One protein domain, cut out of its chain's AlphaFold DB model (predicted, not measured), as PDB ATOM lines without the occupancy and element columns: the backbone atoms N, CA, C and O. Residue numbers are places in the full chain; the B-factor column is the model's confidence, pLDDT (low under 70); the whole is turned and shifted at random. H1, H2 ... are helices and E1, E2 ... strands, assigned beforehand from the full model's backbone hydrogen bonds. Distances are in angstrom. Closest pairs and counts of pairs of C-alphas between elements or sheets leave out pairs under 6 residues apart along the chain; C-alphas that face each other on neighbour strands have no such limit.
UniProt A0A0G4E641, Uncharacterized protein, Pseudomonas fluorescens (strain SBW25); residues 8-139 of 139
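This is residues 8 to 139 of the 139 residues of an uncharacterized protein of Pseudomonas fluorescens (strain SBW25) (UniProt A0A0G4E641). Seven strands, E1 to E7, make a closed barrel, and the long helix H1 sticks out from it as an arm, with residues 9 to 15 and 17 to 26 standing free. The short helices H2 and H3 sit on the outside of the barrel, and the short last strand E7 closes the ring between E6 and E1. The printed part has 132 residues, with three named helices and seven named strands in the order H1 H2 E1 E2 E3 E4 E5 E6 H3 E7; the class is mixed, helices and strands. Round the ring run E1 E2 E3 E4 E5 E6 E7 and back to E1, and the sheet is mixed, with E7 and E1 as its parallel pair. The whole is only just compact, close to loose, with a radius of gyration of the C-alphas of 16.5 A, and the C-alphas span 54 by 38 by 30 A.

The barrel is made of E1, residues 44 to 51, E2, residues 56 to 64, E3, residues 70 to 79, E4, residues 88 to 95, E5, residues 105 to 110, E6, residues 113 to 116, and E7, residues 135 to 138. E1 to E6 form a meander, each strand the antiparallel neighbour of the one before, and each two that follow each other are a hairpin. Between E1 and E2, at 160 degrees, N 48 and O 60 are 2.8 A apart, within hydrogen-bond range. E3 bends by 57 degrees at residue 75; E2 lies on one side of it beside residues 70 to 78, and E4 on the other side beside residues 74 to 79. Within hydrogen-bond range are N 61 and O 73 of E2 and E3, 2.9 A, and N 78 and O 92 of E3 and E4, 2.8 A. The same holds for N 91 and O 107 of E4 and E5, 2.8 A, and N 108 and O 115 of E5 and E6, 2.8 A. E6 and E7 are antiparallel at 133 degrees, with N 136 and O 114 at 2.7 A. E7 and E1 are parallel at 39 degrees, with N 137 and O 45 at 2.9 A. H2, residues 35 to 38, is on the barrel and outside it, at a height over the sheet of 8.9 A; it is only just over E2, on which 3 of its 4 C-alphas fall. The closest C-alphas of H2 and E1 are those of Val 37 and Phe 46, 7.3 A. H3, residues 125 to 128, is also on the barrel and outside it, at a height of 8.4 A, and only just over none of the strands, with 2 C-alphas falling on E2. The closest C-alphas of E3 and H3 are those of Phe 73 and Leu 126, 7.3 A. H1, residues 13 to 27, is not on the barrel and is apart from H2. In H1 every O i to N i+4 pair is within hydrogen-bond range; H2 and H3 are too short for such a pair, and each has its one O i to N i+3 pair within range.

H1 runs 21.0 A from C-alpha 13 at (151.484, 144.180, 142.879) to C-alpha 27. E1 begins at C-alpha 44, (126.702, 108.214, 131.089), and is 22.9 A long. E2 measures 24.9 A, E3 25.9 A, E4 22.1 A and E5 16.0 A. E6 and E7 are four residues each, and E7 ends at C-alpha 138, (134.087, 111.357, 123.473). H2 and H3 are four residues each.

The C-alphas farthest apart are those of Tyr 9 and Gly 111, 55.6 A. The printed part has no cut and ends at residue 139, the chain's last. No link is long. The mean pLDDT of the printed part is 75.5; residues 8 to 32, 53 to 55 and 81 to 87 are under 70, and H1 has a mean of 54.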
ATOM      1  N   LEU A   8     161.460 139.487 147.881       51.19
ATOM      2  CA  LEU A   8     160.010 139.310 147.798       51.19
ATOM      3  C   LEU A   8     159.209 140.620 147.938       51.19
ATOM      4  O   LEU A   8     158.089 140.684 147.444       51.19
ATOM      5  N   TYR A   9     159.768 141.677 148.542       48.00
ATOM      6  CA  TYR A   9     159.090 142.982 148.673       48.00
ATOM      7  C   TYR A   9     159.295 143.916 147.469       48.00
ATOM      8  O   TYR A   9     158.748 145.016 147.452       48.00
ATOM      9  N   ALA A  10     160.085 143.507 146.469       51.84
ATOM     10  CA  ALA A  10     160.386 144.321 145.288       51.84
ATOM     11  C   ALA A  10     159.479 144.021 144.081       51.84
ATOM     12  O   ALA A  10     159.580 144.691 143.054       51.84
ATOM     13  N   LEU A  11     158.593 143.027 144.182       48.34
ATOM     14  CA  LEU A  11     157.640 142.719 143.122       48.34
ATOM     15  C   LEU A  11     156.449 143.664 143.249       48.34
ATOM     16  O   LEU A  11     155.705 143.631 144.228       48.34
ATOM     17  N   SER A  12     156.277 144.535 142.256       54.16
ATOM     18  CA  SER A  12     155.088 145.369 142.167       54.16
ATOM     19  C   SER A  12     153.850 144.465 142.119       54.16
ATOM     20  O   SER A  12     153.844 143.430 141.452       54.16
ATOM     21  N   VAL A  13     152.794 144.859 142.835       56.44
ATOM     22  CA  VAL A  13     151.484 144.180 142.879       56.44
ATOM     23  C   VAL A  13     151.029 143.601 141.519       56.44
ATOM     24  O   VAL A  13     150.574 142.457 141.508       56.44
ATOM     25  N   PRO A  14     151.191 144.282 140.359       55.12
ATOM     26  CA  PRO A  14     150.841 143.694 139.062       55.12
ATOM     27  C   PRO A  14     151.671 142.464 138.665       55.12
ATOM     28  O   PRO A  14     151.117 141.543 138.074       55.12
ATOM     29  N   VAL A  15     152.965 142.394 138.992       57.69
ATOM     30  CA  VAL A  15     153.813 141.230 138.662       57.69
ATOM     31  C   VAL A  15     153.390 140.009 139.474       57.69
ATOM     32  O   VAL A  15     153.313 138.908 138.933       57.69
ATOM     33  N   VAL A  16     153.036 140.209 140.746       59.12
ATOM     34  CA  VAL A  16     152.477 139.145 141.593       59.12
ATOM     35  C   VAL A  16     151.123 138.688 141.049       59.12
ATOM     36  O   VAL A  16     150.896 137.490 140.924       59.12
ATOM     37  N   ALA A  17     150.248 139.614 140.645       56.41
ATOM     38  CA  ALA A  17     148.943 139.272 140.081       56.41
ATOM     39  C   ALA A  17     149.053 138.497 138.757       56.41
ATOM     40  O   ALA A  17     148.326 137.527 138.567       56.41
ATOM     41  N   ILE A  18     149.978 138.873 137.865       58.31
ATOM     42  CA  ILE A  18     150.234 138.145 136.613       58.31
ATOM     43  C   ILE A  18     150.810 136.761 136.910       58.31
ATOM     44  O   ILE A  18     150.336 135.785 136.340       58.31
ATOM     45  N   ALA A  19     151.778 136.646 137.823       50.97
ATOM     46  CA  ALA A  19     152.340 135.353 138.211       50.97
ATOM     47  C   ALA A  19     151.270 134.430 138.816       50.97
ATOM     48  O   ALA A  19     151.189 133.264 138.443       50.97
ATOM     49  N   VAL A  20     150.395 134.965 139.673       59.16
ATOM     50  CA  VAL A  20     149.255 134.233 140.240       59.16
ATOM     51  C   VAL A  20     148.245 133.853 139.157       59.16
ATOM     52  O   VAL A  20     147.776 132.728 139.171       59.16
ATOM     53  N   LEU A  21     147.938 134.722 138.190       54.81
ATOM     54  CA  LEU A  21     147.034 134.408 137.072       54.81
ATOM     55  C   LEU A  21     147.598 133.346 136.122       54.81
ATOM     56  O   LEU A  21     146.850 132.504 135.629       54.81
ATOM     57  N   VAL A  22     148.903 133.392 135.853       53.84
ATOM     58  CA  VAL A  22     149.604 132.400 135.028       53.84
ATOM     59  C   VAL A  22     149.628 131.056 135.750       53.84
ATOM     60  O   VAL A  22     149.225 130.063 135.157       53.84
ATOM     61  N   LEU A  23     149.992 131.033 137.036       50.47
ATOM     62  CA  LEU A  23     149.935 129.826 137.862       50.47
ATOM     63  C   LEU A  23     148.500 129.297 137.970       50.47
ATOM     64  O   LEU A  23     148.278 128.118 137.736       50.47
ATOM     65  N   TRP A  24     147.511 130.162 138.214       49.62
ATOM     66  CA  TRP A  24     146.092 129.795 138.238       49.62
ATOM     67  C   TRP A  24     145.704 129.113 136.924       49.62
ATOM     68  O   TRP A  24     145.197 127.998 136.952       49.62
ATOM     69  N   ARG A  25     145.993 129.709 135.762       51.69
ATOM     70  CA  ARG A  25     145.697 129.085 134.459       51.69
ATOM     71  C   ARG A  25     146.423 127.760 134.234       51.69
ATOM     72  O   ARG A  25     145.861 126.892 133.583       51.69
ATOM     73  N   SER A  26     147.634 127.598 134.762       48.03
ATOM     74  CA  SER A  26     148.381 126.334 134.695       48.03
ATOM     75  C   SER A  26     147.832 125.235 135.609       48.03
ATOM     76  O   SER A  26     148.191 124.081 135.417       48.03
ATOM     77  N   PHE A  27     146.986 125.565 136.590       47.44
ATOM     78  CA  PHE A  27     146.332 124.587 137.471       47.44
ATOM     79  C   PHE A  27     144.815 124.475 137.236       47.44
ATOM     80  O   PHE A  27     144.201 123.491 137.638       47.44
ATOM     81  N   HIS A  28     144.205 125.440 136.542       52.50
ATOM     82  CA  HIS A  28     142.794 125.438 136.154       52.50
ATOM     83  C   HIS A  28     142.656 125.285 134.638       52.50
ATOM     84  O   HIS A  28     142.389 126.237 133.901       52.50
ATOM     85  N   HIS A  29     142.843 124.044 134.198       56.31
ATOM     86  CA  HIS A  29     142.516 123.579 132.857       56.31
ATOM     87  C   HIS A  29     140.996 123.448 132.745       56.31
ATOM     88  O   HIS A  29     140.379 122.618 133.412       56.31
ATOM     89  N   ASP A  30     140.370 124.324 131.963       60.06
ATOM     90  CA  ASP A  30     138.930 124.553 132.057       60.06
ATOM     91  C   ASP A  30     138.195 124.088 130.799       60.06
ATOM     92  O   ASP A  30     137.974 124.837 129.836       60.06
ATOM     93  N   VAL A  31     137.736 122.836 130.850       67.25
ATOM     94  CA  VAL A  31     136.670 122.342 129.978       67.25
ATOM     95  C   VAL A  31     135.319 122.683 130.613       67.25
ATOM     96  O   VAL A  31     134.667 121.860 131.249       67.25
ATOM     97  N   ARG A  32     134.933 123.958 130.496       64.56
ATOM     98  CA  ARG A  32     133.729 124.518 131.144       64.56
ATOM     99  C   ARG A  32     132.443 124.371 130.346       64.56
ATOM    100  O   ARG A  32     131.362 124.514 130.915       64.56
ATOM    101  N   ASP A  33     132.536 124.132 129.042       74.19
ATOM    102  CA  ASP A  33     131.345 123.978 128.213       74.19
ATOM    103  C   ASP A  33     130.774 122.563 128.366       74.19
ATOM    104  O   ASP A  33     131.206 121.609 127.724       74.19
ATOM    105  N   LEU A  34     129.787 122.442 129.253       81.50
ATOM    106  CA  LEU A  34     129.060 121.198 129.499       81.50
ATOM    107  C   LEU A  34     127.765 121.103 128.684       81.50
ATOM    108  O   LEU A  34     126.994 120.162 128.890       81.50
ATOM    109  N   SER A  35     127.508 122.035 127.759       82.56
ATOM    110  CA  SER A  35     126.260 122.069 126.984       82.56
ATOM    111  C   SER A  35     126.073 120.812 126.128       82.56
ATOM    112  O   SER A  35     124.952 120.338 125.929       82.56
ATOM    113  N   ALA A  36     127.177 120.217 125.664       82.31
ATOM    114  CA  ALA A  36     127.169 118.938 124.968       82.31
ATOM    115  C   ALA A  36     126.738 117.782 125.891       82.31
ATOM    116  O   ALA A  36     125.968 116.926 125.457       82.31
ATOM    117  N   VAL A  37     127.165 117.792 127.161       84.50
ATOM    118  CA  VAL A  37     126.788 116.808 128.199       84.50
ATOM    119  C   VAL A  37     125.326 116.977 128.627       84.50
ATOM    120  O   VAL A  37     124.626 115.996 128.896       84.50
ATOM    121  N   ASP A  38     124.817 118.211 128.660       85.31
ATOM    122  CA  ASP A  38     123.413 118.493 128.984       85.31
ATOM    123  C   ASP A  38     122.441 117.786 128.050       85.31
ATOM    124  O   ASP A  38     121.459 117.201 128.506       85.31
ATOM    125  N   LYS A  39     122.776 117.752 126.759       86.25
ATOM    126  CA  LYS A  39     121.968 117.119 125.710       86.25
ATOM    127  C   LYS A  39     121.997 115.586 125.746       86.25
ATOM    128  O   LYS A  39     121.286 114.951 124.972       86.25
ATOM    129  N   GLN A  40     122.835 114.975 126.584       86.00
ATOM    130  CA  GLN A  40     122.955 113.519 126.683       86.00
ATOM    131  C   GLN A  40     122.068 112.960 127.804       86.00
ATOM    132  O   GLN A  40     121.839 113.644 128.802       86.00
ATOM    133  N   PRO A  41     121.576 111.714 127.690       82.69
ATOM    134  CA  PRO A  41     120.813 111.092 128.766       82.69
ATOM    135  C   PRO A  41     121.693 110.850 130.010       82.69
ATOM    136  O   PRO A  41     122.917 110.740 129.874       82.69
ATOM    137  N   PRO A  42     121.087 110.778 131.208       81.62
ATOM    138  CA  PRO A  42     121.789 110.451 132.448       81.62
ATOM    139  C   PRO A  42     122.322 109.006 132.453       81.62
ATOM    140  O   PRO A  42     121.953 108.193 131.603       81.62
ATOM    141  N   GLY A  43     123.196 108.692 133.412       75.38
ATOM    142  CA  GLY A  43     123.857 107.389 133.551       75.38
ATOM    143  C   GLY A  43     125.021 107.175 132.580       75.38
ATOM    144  O   GLY A  43     125.325 106.039 132.224       75.38
ATOM    145  N   LYS A  44     125.634 108.258 132.093       82.88
ATOM    146  CA  LYS A  44     126.702 108.214 131.089       82.88
ATOM    147  C   LYS A  44     127.952 108.935 131.568       82.88
ATOM    148  O   LYS A  44     127.877 109.913 132.312       82.88
ATOM    149  N   TYR A  45     129.078 108.472 131.042       86.00
ATOM    150  CA  TYR A  45     130.393 109.046 131.255       86.00
ATOM    151  C   TYR A  45     130.874 109.711 129.967       86.00
ATOM    152  O   TYR A  45     130.692 109.170 128.870       86.00
ATOM    153  N   PHE A  46     131.480 110.885 130.085       85.94
ATOM    154  CA  PHE A  46     131.918 111.683 128.946       85.94
ATOM    155  C   PHE A  46     133.372 112.084 129.107       85.94
ATOM    156  O   PHE A  46     133.777 112.480 130.196       85.94
ATOM    157  N   LEU A  47     134.128 112.024 128.016       86.75
ATOM    158  CA  LEU A  47     135.439 112.650 127.923       86.75
ATOM    159  C   LEU A  47     135.299 113.907 127.071       86.75
ATOM    160  O   LEU A  47     134.956 113.815 125.892       86.75
ATOM    161  N   LEU A  48     135.566 115.059 127.676       86.75
ATOM    162  CA  LEU A  48     135.623 116.343 126.994       86.75
ATOM    163  C   LEU A  48     137.080 116.709 126.739       86.75
ATOM    164  O   LEU A  48     137.917 116.547 127.628       86.75
ATOM    165  N   LEU A  49     137.374 117.204 125.538       84.44
ATOM    166  CA  LEU A  49     138.727 117.558 125.121       84.44
ATOM    167  C   LEU A  49     138.718 118.918 124.438       84.44
ATOM    168  O   LEU A  49     137.903 119.186 123.560       84.44
ATOM    169  N   LYS A  50     139.658 119.771 124.828       82.94
ATOM    170  CA  LYS A  50     139.854 121.090 124.245       82.94
ATOM    171  C   LYS A  50     141.320 121.262 123.880       82.94
ATOM    172  O   LYS A  50     142.211 121.141 124.715       82.94
ATOM    173  N   GLU A  51     141.570 121.521 122.604       75.69
ATOM    174  CA  GLU A  51     142.924 121.711 122.086       75.69
ATOM    175  C   GLU A  51     143.565 122.978 122.649       75.69
ATOM    176  O   GLU A  51     142.975 124.058 122.596       75.69
ATOM    177  N   THR A  52     144.800 122.855 123.141       70.88
ATOM    178  CA  THR A  52     145.594 123.999 123.618       70.88
ATOM    179  C   THR A  52     146.755 124.349 122.682       70.88
ATOM    180  O   THR A  52     147.565 125.213 123.005       70.88
ATOM    181  N   GLY A  53     146.861 123.689 121.520       61.50
ATOM    182  CA  GLY A  53     147.889 123.953 120.501       61.50
ATOM    183  C   GLY A  53     149.299 123.432 120.822       61.50
ATOM    184  O   GLY A  53     150.217 123.659 120.042       61.50
ATOM    185  N   THR A  54     149.493 122.726 121.943       63.66
ATOM    186  CA  THR A  54     150.815 122.295 122.452       63.66
ATOM    187  C   THR A  54     150.998 120.771 122.509       63.66
ATOM    188  O   THR A  54     151.857 120.278 123.237       63.66
ATOM    189  N   GLY A  55     150.173 120.002 121.784       66.12
ATOM    190  CA  GLY A  55     150.133 118.530 121.891       66.12
ATOM    191  C   GLY A  55     149.600 118.022 123.240       66.12
ATOM    192  O   GLY A  55     149.625 116.825 123.522       66.12
ATOM    193  N   GLN A  56     149.126 118.944 124.078       76.62
ATOM    194  CA  GLN A  56     148.336 118.694 125.270       76.62
ATOM    195  C   GLN A  56     146.923 119.215 125.013       76.62
ATOM    196  O   GLN A  56     146.706 120.084 124.162       76.62
ATOM    197  N   HIS A  57     145.965 118.647 125.728       83.62
ATOM    198  CA  HIS A  57     144.569 119.030 125.647       83.62
ATOM    199  C   HIS A  57     144.054 119.250 127.060       83.62
ATOM    200  O   HIS A  57     144.242 118.392 127.928       83.62
ATOM    201  N   ASP A  58     143.376 120.374 127.276       86.69
ATOM    202  CA  ASP A  58     142.542 120.524 128.460       86.69
ATOM    203  C   ASP A  58     141.472 119.436 128.374       86.69
ATOM    204  O   ASP A  58     140.821 119.272 127.335       86.69
ATOM    205  N   ALA A  59     141.314 118.665 129.441       87.81
ATOM    206  CA  ALA A  59     140.423 117.523 129.458       87.81
ATOM    207  C   ALA A  59     139.519 117.551 130.682       87.81
ATOM    208  O   ALA A  59     139.891 118.040 131.748       87.81
ATOM    209  N   ALA A  60     138.330 116.982 130.546       89.56
ATOM    210  CA  ALA A  60     137.507 116.676 131.699       89.56
ATOM    211  C   ALA A  60     136.790 115.350 131.505       89.56
ATOM    212  O   ALA A  60     136.227 115.097 130.438       89.56
ATOM    213  N   ILE A  61     136.775 114.532 132.556       88.69
ATOM    214  CA  ILE A  61     135.853 113.406 132.626       88.69
ATOM    215  C   ILE A  61     134.612 113.875 133.370       88.69
ATOM    216  O   ILE A  61     134.698 114.422 134.467       88.69
ATOM    217  N   VAL A  62     133.453 113.704 132.747       89.19
ATOM    218  CA  VAL A  62     132.176 114.124 133.314       89.19
ATOM    219  C   VAL A  62     131.303 112.909 133.526       89.19
ATOM    220  O   VAL A  62     130.997 112.177 132.584       89.19
ATOM    221  N   VAL A  63     130.868 112.731 134.764       88.69
ATOM    222  CA  VAL A  63     129.904 111.707 135.149       88.69
ATOM    223  C   VAL A  63     128.550 112.374 135.276       88.69
ATOM    224  O   VAL A  63     128.396 113.325 136.042       88.69
ATOM    225  N   LYS A  64     127.568 111.915 134.496       87.19
ATOM    226  CA  LYS A  64     126.178 112.356 134.625       87.19
ATOM    227  C   LYS A  64     125.395 111.253 135.320       87.19
ATOM    228  O   LYS A  64     125.076 110.247 134.688       87.19
ATOM    229  N   SER A  65     125.103 111.434 136.600       83.75
ATOM    230  CA  SER A  65     124.371 110.460 137.412       83.75
ATOM    231  C   SER A  65     122.909 110.337 136.971       83.75
ATOM    232  O   SER A  65     122.400 111.135 136.178       83.75
ATOM    233  N   SER A  66     122.231 109.292 137.448       85.25
ATOM    234  CA  SER A  66     120.834 108.976 137.111       85.25
ATOM    235  C   SER A  66     119.839 110.073 137.511       85.25
ATOM    236  O   SER A  66     118.826 110.248 136.839       85.25
ATOM    237  N   ASP A  67     120.152 110.840 138.555       84.38
ATOM    238  CA  ASP A  67     119.409 112.017 139.023       84.38
ATOM    239  C   ASP A  67     119.656 113.282 138.170       84.38
ATOM    240  O   ASP A  67     119.058 114.329 138.413       84.38
ATOM    241  N   GLY A  68     120.527 113.199 137.159       81.62
ATOM    242  CA  GLY A  68     120.886 114.307 136.277       81.62
ATOM    243  C   GLY A  68     121.969 115.237 136.829       81.62
ATOM    244  O   GLY A  68     122.381 116.156 136.111       81.62
ATOM    245  N   LYS A  69     122.470 114.999 138.050       87.00
ATOM    246  CA  LYS A  69     123.626 115.720 138.592       87.00
ATOM    247  C   LYS A  69     124.874 115.396 137.763       87.00
ATOM    248  O   LYS A  69     124.987 114.340 137.140       87.00
ATOM    249  N   LYS A  70     125.800 116.352 137.700       87.94
ATOM    250  CA  LYS A  70     127.080 116.191 137.005       87.94
ATOM    251  C   LYS A  70     128.222 116.307 137.995       87.94
ATOM    252  O   LYS A  70     128.288 117.289 138.733       87.94
ATOM    253  N   THR A  71     129.140 115.359 137.931       86.81
ATOM    254  CA  THR A  71     130.441 115.439 138.588       86.81
ATOM    255  C   THR A  71     131.490 115.652 137.508       86.81
ATOM    256  O   THR A  71     131.495 114.944 136.501       86.81
ATOM    257  N   VAL A  72     132.333 116.669 137.674       87.00
ATOM    258  CA  VAL A  72     133.343 117.058 136.684       87.00
ATOM    259  C   VAL A  72     134.718 116.850 137.290       87.00
ATOM    260  O   VAL A  72     135.026 117.406 138.340       87.00
ATOM    261  N   PHE A  73     135.542 116.091 136.584       86.50
ATOM    262  CA  PHE A  73     136.926 115.830 136.929       86.50
ATOM    263  C   PHE A  73     137.816 116.536 135.907       86.50
ATOM    264  O   PHE A  73     137.978 116.028 134.794       86.50
ATOM    265  N   PRO A  74     138.334 117.735 136.215       87.12
ATOM    266  CA  PRO A  74     139.265 118.427 135.334       87.12
ATOM    267  C   PRO A  74     140.618 117.713 135.299       87.12
ATOM    268  O   PRO A  74     141.037 117.073 136.264       87.12
ATOM    269  N   GLY A  75     141.300 117.815 134.166       86.62
ATOM    270  CA  GLY A  75     142.626 117.256 133.988       86.62
ATOM    271  C   GLY A  75     143.259 117.638 132.657       86.62
ATOM    272  O   GLY A  75     142.777 118.499 131.922       86.62
ATOM    273  N   ILE A  76     144.358 116.965 132.346       86.56
ATOM    274  CA  ILE A  76     145.121 117.154 131.115       86.56
ATOM    275  C   ILE A  76     145.151 115.828 130.374       86.56
ATOM    276  O   ILE A  76     145.569 114.817 130.935       86.56
ATOM    277  N   ALA A  77     144.755 115.832 129.107       87.56
ATOM    278  CA  ALA A  77     144.928 114.686 128.233       87.56
ATOM    279  C   ALA A  77     146.124 114.896 127.299       87.56
ATOM    280  O   ALA A  77     146.295 115.955 126.689       87.56
ATOM    281  N   LYS A  78     146.950 113.862 127.175       86.69
ATOM    282  CA  LYS A  78     148.083 113.792 126.249       86.69
ATOM    283  C   LYS A  78     147.964 112.543 125.391       86.69
ATOM    284  O   LYS A  78     147.417 111.536 125.834       86.69
ATOM    285  N   GLY A  79     148.518 112.609 124.187       77.38
ATOM    286  CA  GLY A  79     148.517 111.507 123.232       77.38
ATOM    287  C   GLY A  79     148.034 111.963 121.864       77.38
ATOM    288  O   GLY A  79     147.827 113.151 121.621       77.38
ATOM    289  N   ASP A  80     147.845 111.006 120.965       71.69
ATOM    290  CA  ASP A  80     147.502 111.288 119.574       71.69
ATOM    291  C   ASP A  80     145.991 111.520 119.367       71.69
ATOM    292  O   ASP A  80     145.293 110.854 118.599       71.69
ATOM    293  N   ILE A  81     145.441 112.466 120.123       69.25
ATOM    294  CA  ILE A  81     143.994 112.674 120.253       69.25
ATOM    295  C   ILE A  81     143.327 113.014 118.907       69.25
ATOM    296  O   ILE A  81     142.163 112.652 118.687       69.25
ATOM    297  N   ASN A  82     144.089 113.628 117.995       63.91
ATOM    298  CA  ASN A  82     143.619 114.192 116.730       63.91
ATOM    299  C   ASN A  82     144.233 113.579 115.470       63.91
ATOM    300  O   ASN A  82     143.936 114.063 114.378       63.91
ATOM    301  N   SER A  83     145.057 112.530 115.563       60.09
ATOM    302  CA  SER A  83     145.560 111.888 114.345       60.09
ATOM    303  C   SER A  83     144.425 111.455 113.415       60.09
ATOM    304  O   SER A  83     143.310 111.168 113.857       60.09
ATOM    305  N   PRO A  84     144.651 111.432 112.102       56.31
ATOM    306  CA  PRO A  84     143.719 110.848 111.148       56.31
ATOM    307  C   PRO A  84     143.909 109.327 110.998       56.31
ATOM    308  O   PRO A  84     143.116 108.675 110.325       56.31
ATOM    309  N   VAL A  85     144.948 108.746 111.608       54.16
ATOM    310  CA  VAL A  85     145.392 107.367 111.373       54.16
ATOM    311  C   VAL A  85     144.933 106.453 112.513       54.16
ATOM    312  O   VAL A  85     145.082 106.782 113.688       54.16
ATOM    313  N   ALA A  86     144.365 105.307 112.130       54.66
ATOM    314  CA  ALA A  86     143.933 104.177 112.956       54.66
ATOM    315  C   ALA A  86     142.850 104.461 114.021       54.66
ATOM    316  O   ALA A  86     142.965 105.310 114.903       54.66
ATOM    317  N   ASN A  87     141.788 103.658 113.952       66.00
ATOM    318  CA  ASN A  87     140.588 103.683 114.790       66.00
ATOM    319  C   ASN A  87     140.825 103.313 116.268       66.00
ATOM    320  O   ASN A  87     139.858 102.940 116.925       66.00
ATOM    321  N   GLN A  88     142.066 103.344 116.768       75.56
ATOM    322  CA  GLN A  88     142.478 102.879 118.097       75.56
ATOM    323  C   GLN A  88     143.659 103.710 118.619       75.56
ATOM    324  O   GLN A  88     144.666 103.811 117.919       75.56
ATOM    325  N   ARG A  89     143.556 104.309 119.814       82.19
ATOM    326  CA  ARG A  89     144.591 105.201 120.381       82.19
ATOM    327  C   ARG A  89     144.675 105.125 121.890       82.19
ATOM    328  O   ARG A  89     143.652 105.003 122.553       82.19
ATOM    329  N   LEU A  90     145.887 105.299 122.406       84.94
ATOM    330  CA  LEU A  90     146.125 105.491 123.828       84.94
ATOM    331  C   LEU A  90     146.190 106.989 124.143       84.94
ATOM    332  O   LEU A  90     146.914 107.747 123.494       84.94
ATOM    333  N   ILE A  91     145.414 107.399 125.135       86.69
ATOM    334  CA  ILE A  91     145.367 108.744 125.692       86.69
ATOM    335  C   ILE A  91     145.714 108.606 127.169       86.69
ATOM    336  O   ILE A  91     145.127 107.797 127.877       86.69
ATOM    337  N   THR A  92     146.647 109.410 127.649       88.62
ATOM    338  CA  THR A  92     146.921 109.535 129.085       88.62
ATOM    339  C   THR A  92     146.195 110.752 129.616       88.62
ATOM    340  O   THR A  92     146.432 111.860 129.135       88.62
ATOM    341  N   TYR A  93     145.320 110.544 130.594       88.62
ATOM    342  CA  TYR A  93     144.601 111.588 131.305       88.62
ATOM    343  C   TYR A  93     145.177 111.747 132.712       88.62
ATOM    344  O   TYR A  93     145.216 110.801 133.494       88.62
ATOM    345  N   SER A  94     145.618 112.954 133.040       88.69
ATOM    346  CA  SER A  94     146.124 113.313 134.360       88.69
ATOM    347  C   SER A  94     145.115 114.230 135.049       88.69
ATOM    348  O   SER A  94     144.999 115.387 134.637       88.69
ATOM    349  N   PRO A  95     144.361 113.745 136.051       86.50
ATOM    350  CA  PRO A  95     143.446 114.587 136.812       86.50
ATOM    351  C   PRO A  95     144.201 115.685 137.568       86.50
ATOM    352  O   PRO A  95     145.306 115.478 138.067       86.50
ATOM    353  N   THR A  96     143.574 116.853 137.669       84.00
ATOM    354  CA  THR A  96     144.060 117.998 138.461       84.00
ATOM    355  C   THR A  96     143.191 118.246 139.695       84.00
ATOM    356  O   THR A  96     143.342 119.263 140.364       84.00
ATOM    357  N   THR A  97     142.240 117.349 139.972       79.56
ATOM    358  CA  THR A  97     141.423 117.370 141.188       79.56
ATOM    359  C   THR A  97     142.282 117.063 142.414       79.56
ATOM    360  O   THR A  97     143.160 116.204 142.356       79.56
ATOM    361  N   GLU A  98     141.980 117.729 143.527       72.88
ATOM    362  CA  GLU A  98     142.633 117.490 144.815       72.88
ATOM    363  C   GLU A  98     142.543 116.013 145.235       72.88
ATOM    364  O   GLU A  98     141.485 115.382 145.126       72.88
ATOM    365  N   GLY A  99     143.663 115.451 145.694       76.62
ATOM    366  CA  GLY A  99     143.792 114.043 146.083       76.62
ATOM    367  C   GLY A  99     144.034 113.086 144.913       76.62
ATOM    368  O   GLY A  99     144.170 111.878 145.118       76.62
ATOM    369  N   CYS A 100     144.094 113.609 143.688       79.31
ATOM    370  CA  CYS A 100     144.393 112.852 142.479       79.31
ATOM    371  C   CYS A 100     145.721 113.269 141.829       79.31
ATOM    372  O   CYS A 100     146.055 112.767 140.756       79.31
ATOM    373  N   GLU A 101     146.496 114.153 142.453       79.69
ATOM    374  CA  GLU A 101     147.750 114.651 141.905       79.69
ATOM    375  C   GLU A 101     148.744 113.513 141.642       79.69
ATOM    376  O   GLU A 101     148.934 112.614 142.457       79.69
ATOM    377  N   GLY A 102     149.394 113.549 140.477       75.19
ATOM    378  CA  GLY A 102     150.352 112.518 140.068       75.19
ATOM    379  C   GLY A 102     149.716 111.236 139.524       75.19
ATOM    380  O   GLY A 102     150.441 110.401 138.986       75.19
ATOM    381  N   ASN A 103     148.387 111.098 139.576       83.25
ATOM    382  CA  ASN A 103     147.708 109.992 138.915       83.25
ATOM    383  C   ASN A 103     147.733 110.144 137.397       83.25
ATOM    384  O   ASN A 103     147.637 111.240 136.836       83.25
ATOM    385  N   VAL A 104     147.817 109.001 136.728       86.44
ATOM    386  CA  VAL A 104     147.682 108.896 135.280       86.44
ATOM    387  C   VAL A 104     146.673 107.801 134.999       86.44
ATOM    388  O   VAL A 104     146.869 106.650 135.370       86.44
ATOM    389  N   VAL A 105     145.582 108.180 134.348       87.94
ATOM    390  CA  VAL A 105     144.566 107.261 133.856       87.94
ATOM    391  C   VAL A 105     144.848 107.005 132.389       87.94
ATOM    392  O   VAL A 105     144.885 107.930 131.573       87.94
ATOM    393  N   GLU A 106     145.046 105.743 132.050       88.81
ATOM    394  CA  GLU A 106     145.184 105.313 130.669       88.81
ATOM    395  C   GLU A 106     143.799 105.109 130.055       88.81
ATOM    396  O   GLU A 106     142.917 104.450 130.610       88.81
ATOM    397  N   LEU A 107     143.593 105.727 128.900       88.38
ATOM    398  CA  LEU A 107     142.339 105.746 128.175       88.38
ATOM    399  C   LEU A 107     142.571 105.203 126.768       88.38
ATOM    400  O   LEU A 107     143.412 105.698 126.021       88.38
ATOM    401  N   TYR A 108     141.786 104.212 126.377       87.94
ATOM    402  CA  TYR A 108     141.832 103.610 125.058       87.94
ATOM    403  C   TYR A 108     140.670 104.094 124.197       87.94
ATOM    404  O   TYR A 108     139.523 103.696 124.395       87.94
ATOM    405  N   GLN A 109     140.953 104.960 123.230       85.19
ATOM    406  CA  GLN A 109     139.966 105.437 122.271       85.19
ATOM    407  C   GLN A 109     139.842 104.448 121.115       85.19
ATOM    408  O   GLN A 109     140.809 104.270 120.384       85.19
ATOM    409  N   ALA A 110     138.652 103.893 120.877       82.62
ATOM    410  CA  ALA A 110     138.370 103.088 119.698       82.62
ATOM    411  C   ALA A 110     136.990 103.390 119.101       82.62
ATOM    412  O   ALA A 110     136.004 103.460 119.821       82.62
ATOM    413  N   GLY A 111     136.896 103.589 117.782       72.25
ATOM    414  CA  GLY A 111     135.596 103.716 117.095       72.25
ATOM    415  C   GLY A 111     134.644 104.807 117.629       72.25
ATOM    416  O   GLY A 111     133.432 104.675 117.494       72.25
ATOM    417  N   GLY A 112     135.172 105.870 118.249       73.94
ATOM    418  CA  GLY A 112     134.386 106.969 118.835       73.94
ATOM    419  C   GLY A 112     134.024 106.798 120.317       73.94
ATOM    420  O   GLY A 112     133.492 107.730 120.924       73.94
ATOM    421  N   THR A 113     134.347 105.657 120.922       82.00
ATOM    422  CA  THR A 113     134.292 105.453 122.373       82.00
ATOM    423  C   THR A 113     135.689 105.532 122.973       82.00
ATOM    424  O   THR A 113     136.693 105.401 122.272       82.00
ATOM    425  N   VAL A 114     135.763 105.791 124.273       85.62
ATOM    426  CA  VAL A 114     137.007 105.793 125.042       85.62
ATOM    427  C   VAL A 114     136.816 104.890 126.248       85.62
ATOM    428  O   VAL A 114     135.840 105.046 126.963       85.62
ATOM    429  N   THR A 115     137.713 103.944 126.475       88.12
ATOM    430  CA  THR A 115     137.621 102.971 127.571       88.12
ATOM    431  C   THR A 115     138.715 103.248 128.585       88.12
ATOM    432  O   THR A 115     139.857 103.468 128.191       88.12
ATOM    433  N   VAL A 116     138.394 103.241 129.874       88.00
ATOM    434  CA  VAL A 116     139.407 103.316 130.935       88.00
ATOM    435  C   VAL A 116     140.143 101.980 131.007       88.00
ATOM    436  O   VAL A 116     139.520 100.955 131.275       88.00
ATOM    437  N   ILE A 117     141.452 101.987 130.752       82.56
ATOM    438  CA  ILE A 117     142.301 100.791 130.752       82.56
ATOM    439  C   ILE A 117     143.472 100.981 131.710       82.56
ATOM    440  O   ILE A 117     144.610 101.135 131.296       82.56
ATOM    441  N   GLY A 118     143.208 101.011 133.009       75.88
ATOM    442  CA  GLY A 118     144.272 101.222 133.978       75.88
ATOM    443  C   GLY A 118     143.740 101.458 135.376       75.88
ATOM    444  O   GLY A 118     142.678 102.042 135.583       75.88
ATOM    445  N   SER A 119     144.505 101.006 136.360       71.69
ATOM    446  CA  SER A 119     144.167 101.188 137.763       71.69
ATOM    447  C   SER A 119     144.198 102.672 138.124       71.69
ATOM    448  O   SER A 119     145.248 103.306 138.067       71.69
ATOM    449  N   ILE A 120     143.055 103.216 138.529       78.00
ATOM    450  CA  ILE A 120     143.000 104.520 139.192       78.00
ATOM    451  C   ILE A 120     143.376 104.297 140.655       78.00
ATOM    452  O   ILE A 120     142.838 103.372 141.272       78.00
ATOM    453  N   ASP A 121     144.280 105.108 141.203       76.69
ATOM    454  CA  ASP A 121     144.648 105.013 142.617       76.69
ATOM    455  C   ASP A 121     143.392 105.136 143.502       76.69
ATOM    456  O   ASP A 121     142.626 106.090 143.330       76.69
ATOM    457  N   PRO A 122     143.158 104.200 144.440       75.81
ATOM    458  CA  PRO A 122     142.027 104.256 145.361       75.81
ATOM    459  C   PRO A 122     141.927 105.545 146.187       75.81
ATOM    460  O   PRO A 122     140.838 105.873 146.659       75.81
ATOM    461  N   SER A 123     143.034 106.272 146.390       72.75
ATOM    462  CA  SER A 123     143.036 107.561 147.090       72.75
ATOM    463  C   SER A 123     142.409 108.685 146.265       72.75
ATOM    464  O   SER A 123     141.988 109.696 146.824       72.75
ATOM    465  N   CYS A 124     142.348 108.524 144.943       79.56
ATOM    466  CA  CYS A 124     141.790 109.512 144.043       79.56
ATOM    467  C   CYS A 124     140.263 109.393 144.020       79.56
ATOM    468  O   CYS A 124     139.706 108.334 143.738       79.56
ATOM    469  N   SER A 125     139.565 110.507 144.252       75.88
ATOM    470  CA  SER A 125     138.092 110.568 144.214       75.88
ATOM    471  C   SER A 125     137.491 110.057 142.896       75.88
ATOM    472  O   SER A 125     136.378 109.538 142.881       75.88
ATOM    473  N   LEU A 126     138.258 110.122 141.804       76.81
ATOM    474  CA  LEU A 126     137.906 109.561 140.503       76.81
ATOM    475  C   LEU A 126     137.715 108.036 140.529       76.81
ATOM    476  O   LEU A 126     136.906 107.522 139.767       76.81
ATOM    477  N   HIS A 127     138.427 107.311 141.399       74.81
ATOM    478  CA  HIS A 127     138.365 105.849 141.493       74.81
ATOM    479  C   HIS A 127     136.961 105.339 141.840       74.81
ATOM    480  O   HIS A 127     136.538 104.295 141.353       74.81
ATOM    481  N   GLN A 128     136.222 106.082 142.668       73.38
ATOM    482  CA  GLN A 128     134.861 105.705 143.067       73.38
ATOM    483  C   GLN A 128     133.851 105.860 141.924       73.38
ATOM    484  O   GLN A 128     132.808 105.213 141.928       73.38
ATOM    485  N   GLU A 129     134.169 106.712 140.953       75.50
ATOM    486  CA  GLU A 129     133.278 107.106 139.863       75.50
ATOM    487  C   GLU A 129     133.663 106.446 138.529       75.50
ATOM    488  O   GLU A 129     132.818 106.263 137.659       75.50
ATOM    489  N   LEU A 130     134.931 106.063 138.357       77.50
ATOM    490  CA  LEU A 130     135.452 105.411 137.158       77.50
ATOM    491  C   LEU A 130     136.140 104.098 137.528       77.50
ATOM    492  O   LEU A 130     137.290 104.069 137.959       77.50
ATOM    493  N   ALA A 131     135.443 102.991 137.293       75.62
ATOM    494  CA  ALA A 131     136.047 101.667 137.348       75.62
ATOM    495  C   ALA A 131     136.856 101.372 136.070       75.62
ATOM    496  O   ALA A 131     136.642 101.992 135.019       75.62
ATOM    497  N   ASN A 132     137.733 100.368 136.135       77.38
ATOM    498  CA  ASN A 132     138.292  99.749 134.932       77.38
ATOM    499  C   ASN A 132     137.176  99.324 133.967       77.38
ATOM    500  O   ASN A 132     136.079  98.970 134.396       77.38
ATOM    501  N   ASP A 133     137.463  99.396 132.667       81.12
ATOM    502  CA  ASP A 133     136.536  99.095 131.569       81.12
ATOM    503  C   ASP A 133     135.336 100.053 131.448       81.12
ATOM    504  O   ASP A 133     134.433  99.836 130.634       81.12
ATOM    505  N   THR A 134     135.327 101.163 132.199       84.69
ATOM    506  CA  THR A 134     134.307 102.203 132.025       84.69
ATOM    507  C   THR A 134     134.406 102.801 130.625       84.69
ATOM    508  O   THR A 134     135.457 103.299 130.214       84.69
ATOM    509  N   VAL A 135     133.285 102.791 129.901       84.75
ATOM    510  CA  VAL A 135     133.189 103.349 128.551       84.75
ATOM    511  C   VAL A 135     132.692 104.791 128.615       84.75
ATOM    512  O   VAL A 135     131.539 105.077 128.943       84.75
ATOM    513  N   LEU A 136     133.576 105.706 128.248       85.12
ATOM    514  CA  LEU A 136     133.337 107.125 128.064       85.12
ATOM    515  C   LEU A 136     132.915 107.400 126.613       85.12
ATOM    516  O   LEU A 136     133.490 106.883 125.649       85.12
ATOM    517  N   LYS A 137     131.945 108.295 126.438       83.81
ATOM    518  CA  LYS A 137     131.655 108.900 125.137       83.81
ATOM    519  C   LYS A 137     132.554 110.123 124.945       83.81
ATOM    520  O   LYS A 137     132.492 111.049 125.751       83.81
ATOM    521  N   LYS A 138     133.355 110.148 123.876       81.31
ATOM    522  CA  LYS A 138     134.087 111.357 123.473       81.31
ATOM    523  C   LYS A 138     133.090 112.377 122.915       81.31
ATOM    524  O   LYS A 138     132.275 112.016 122.059       81.31
ATOM    525  N   LEU A 139     133.122 113.605 123.429       76.81
ATOM    526  CA  LEU A 139     132.316 114.733 122.949       76.81
ATOM    527  C   LEU A 139     133.211 115.852 122.424       76.81
ATOM    528  O   LEU A 139     134.324 116.018 122.971       76.81
TER     529      LEU A 139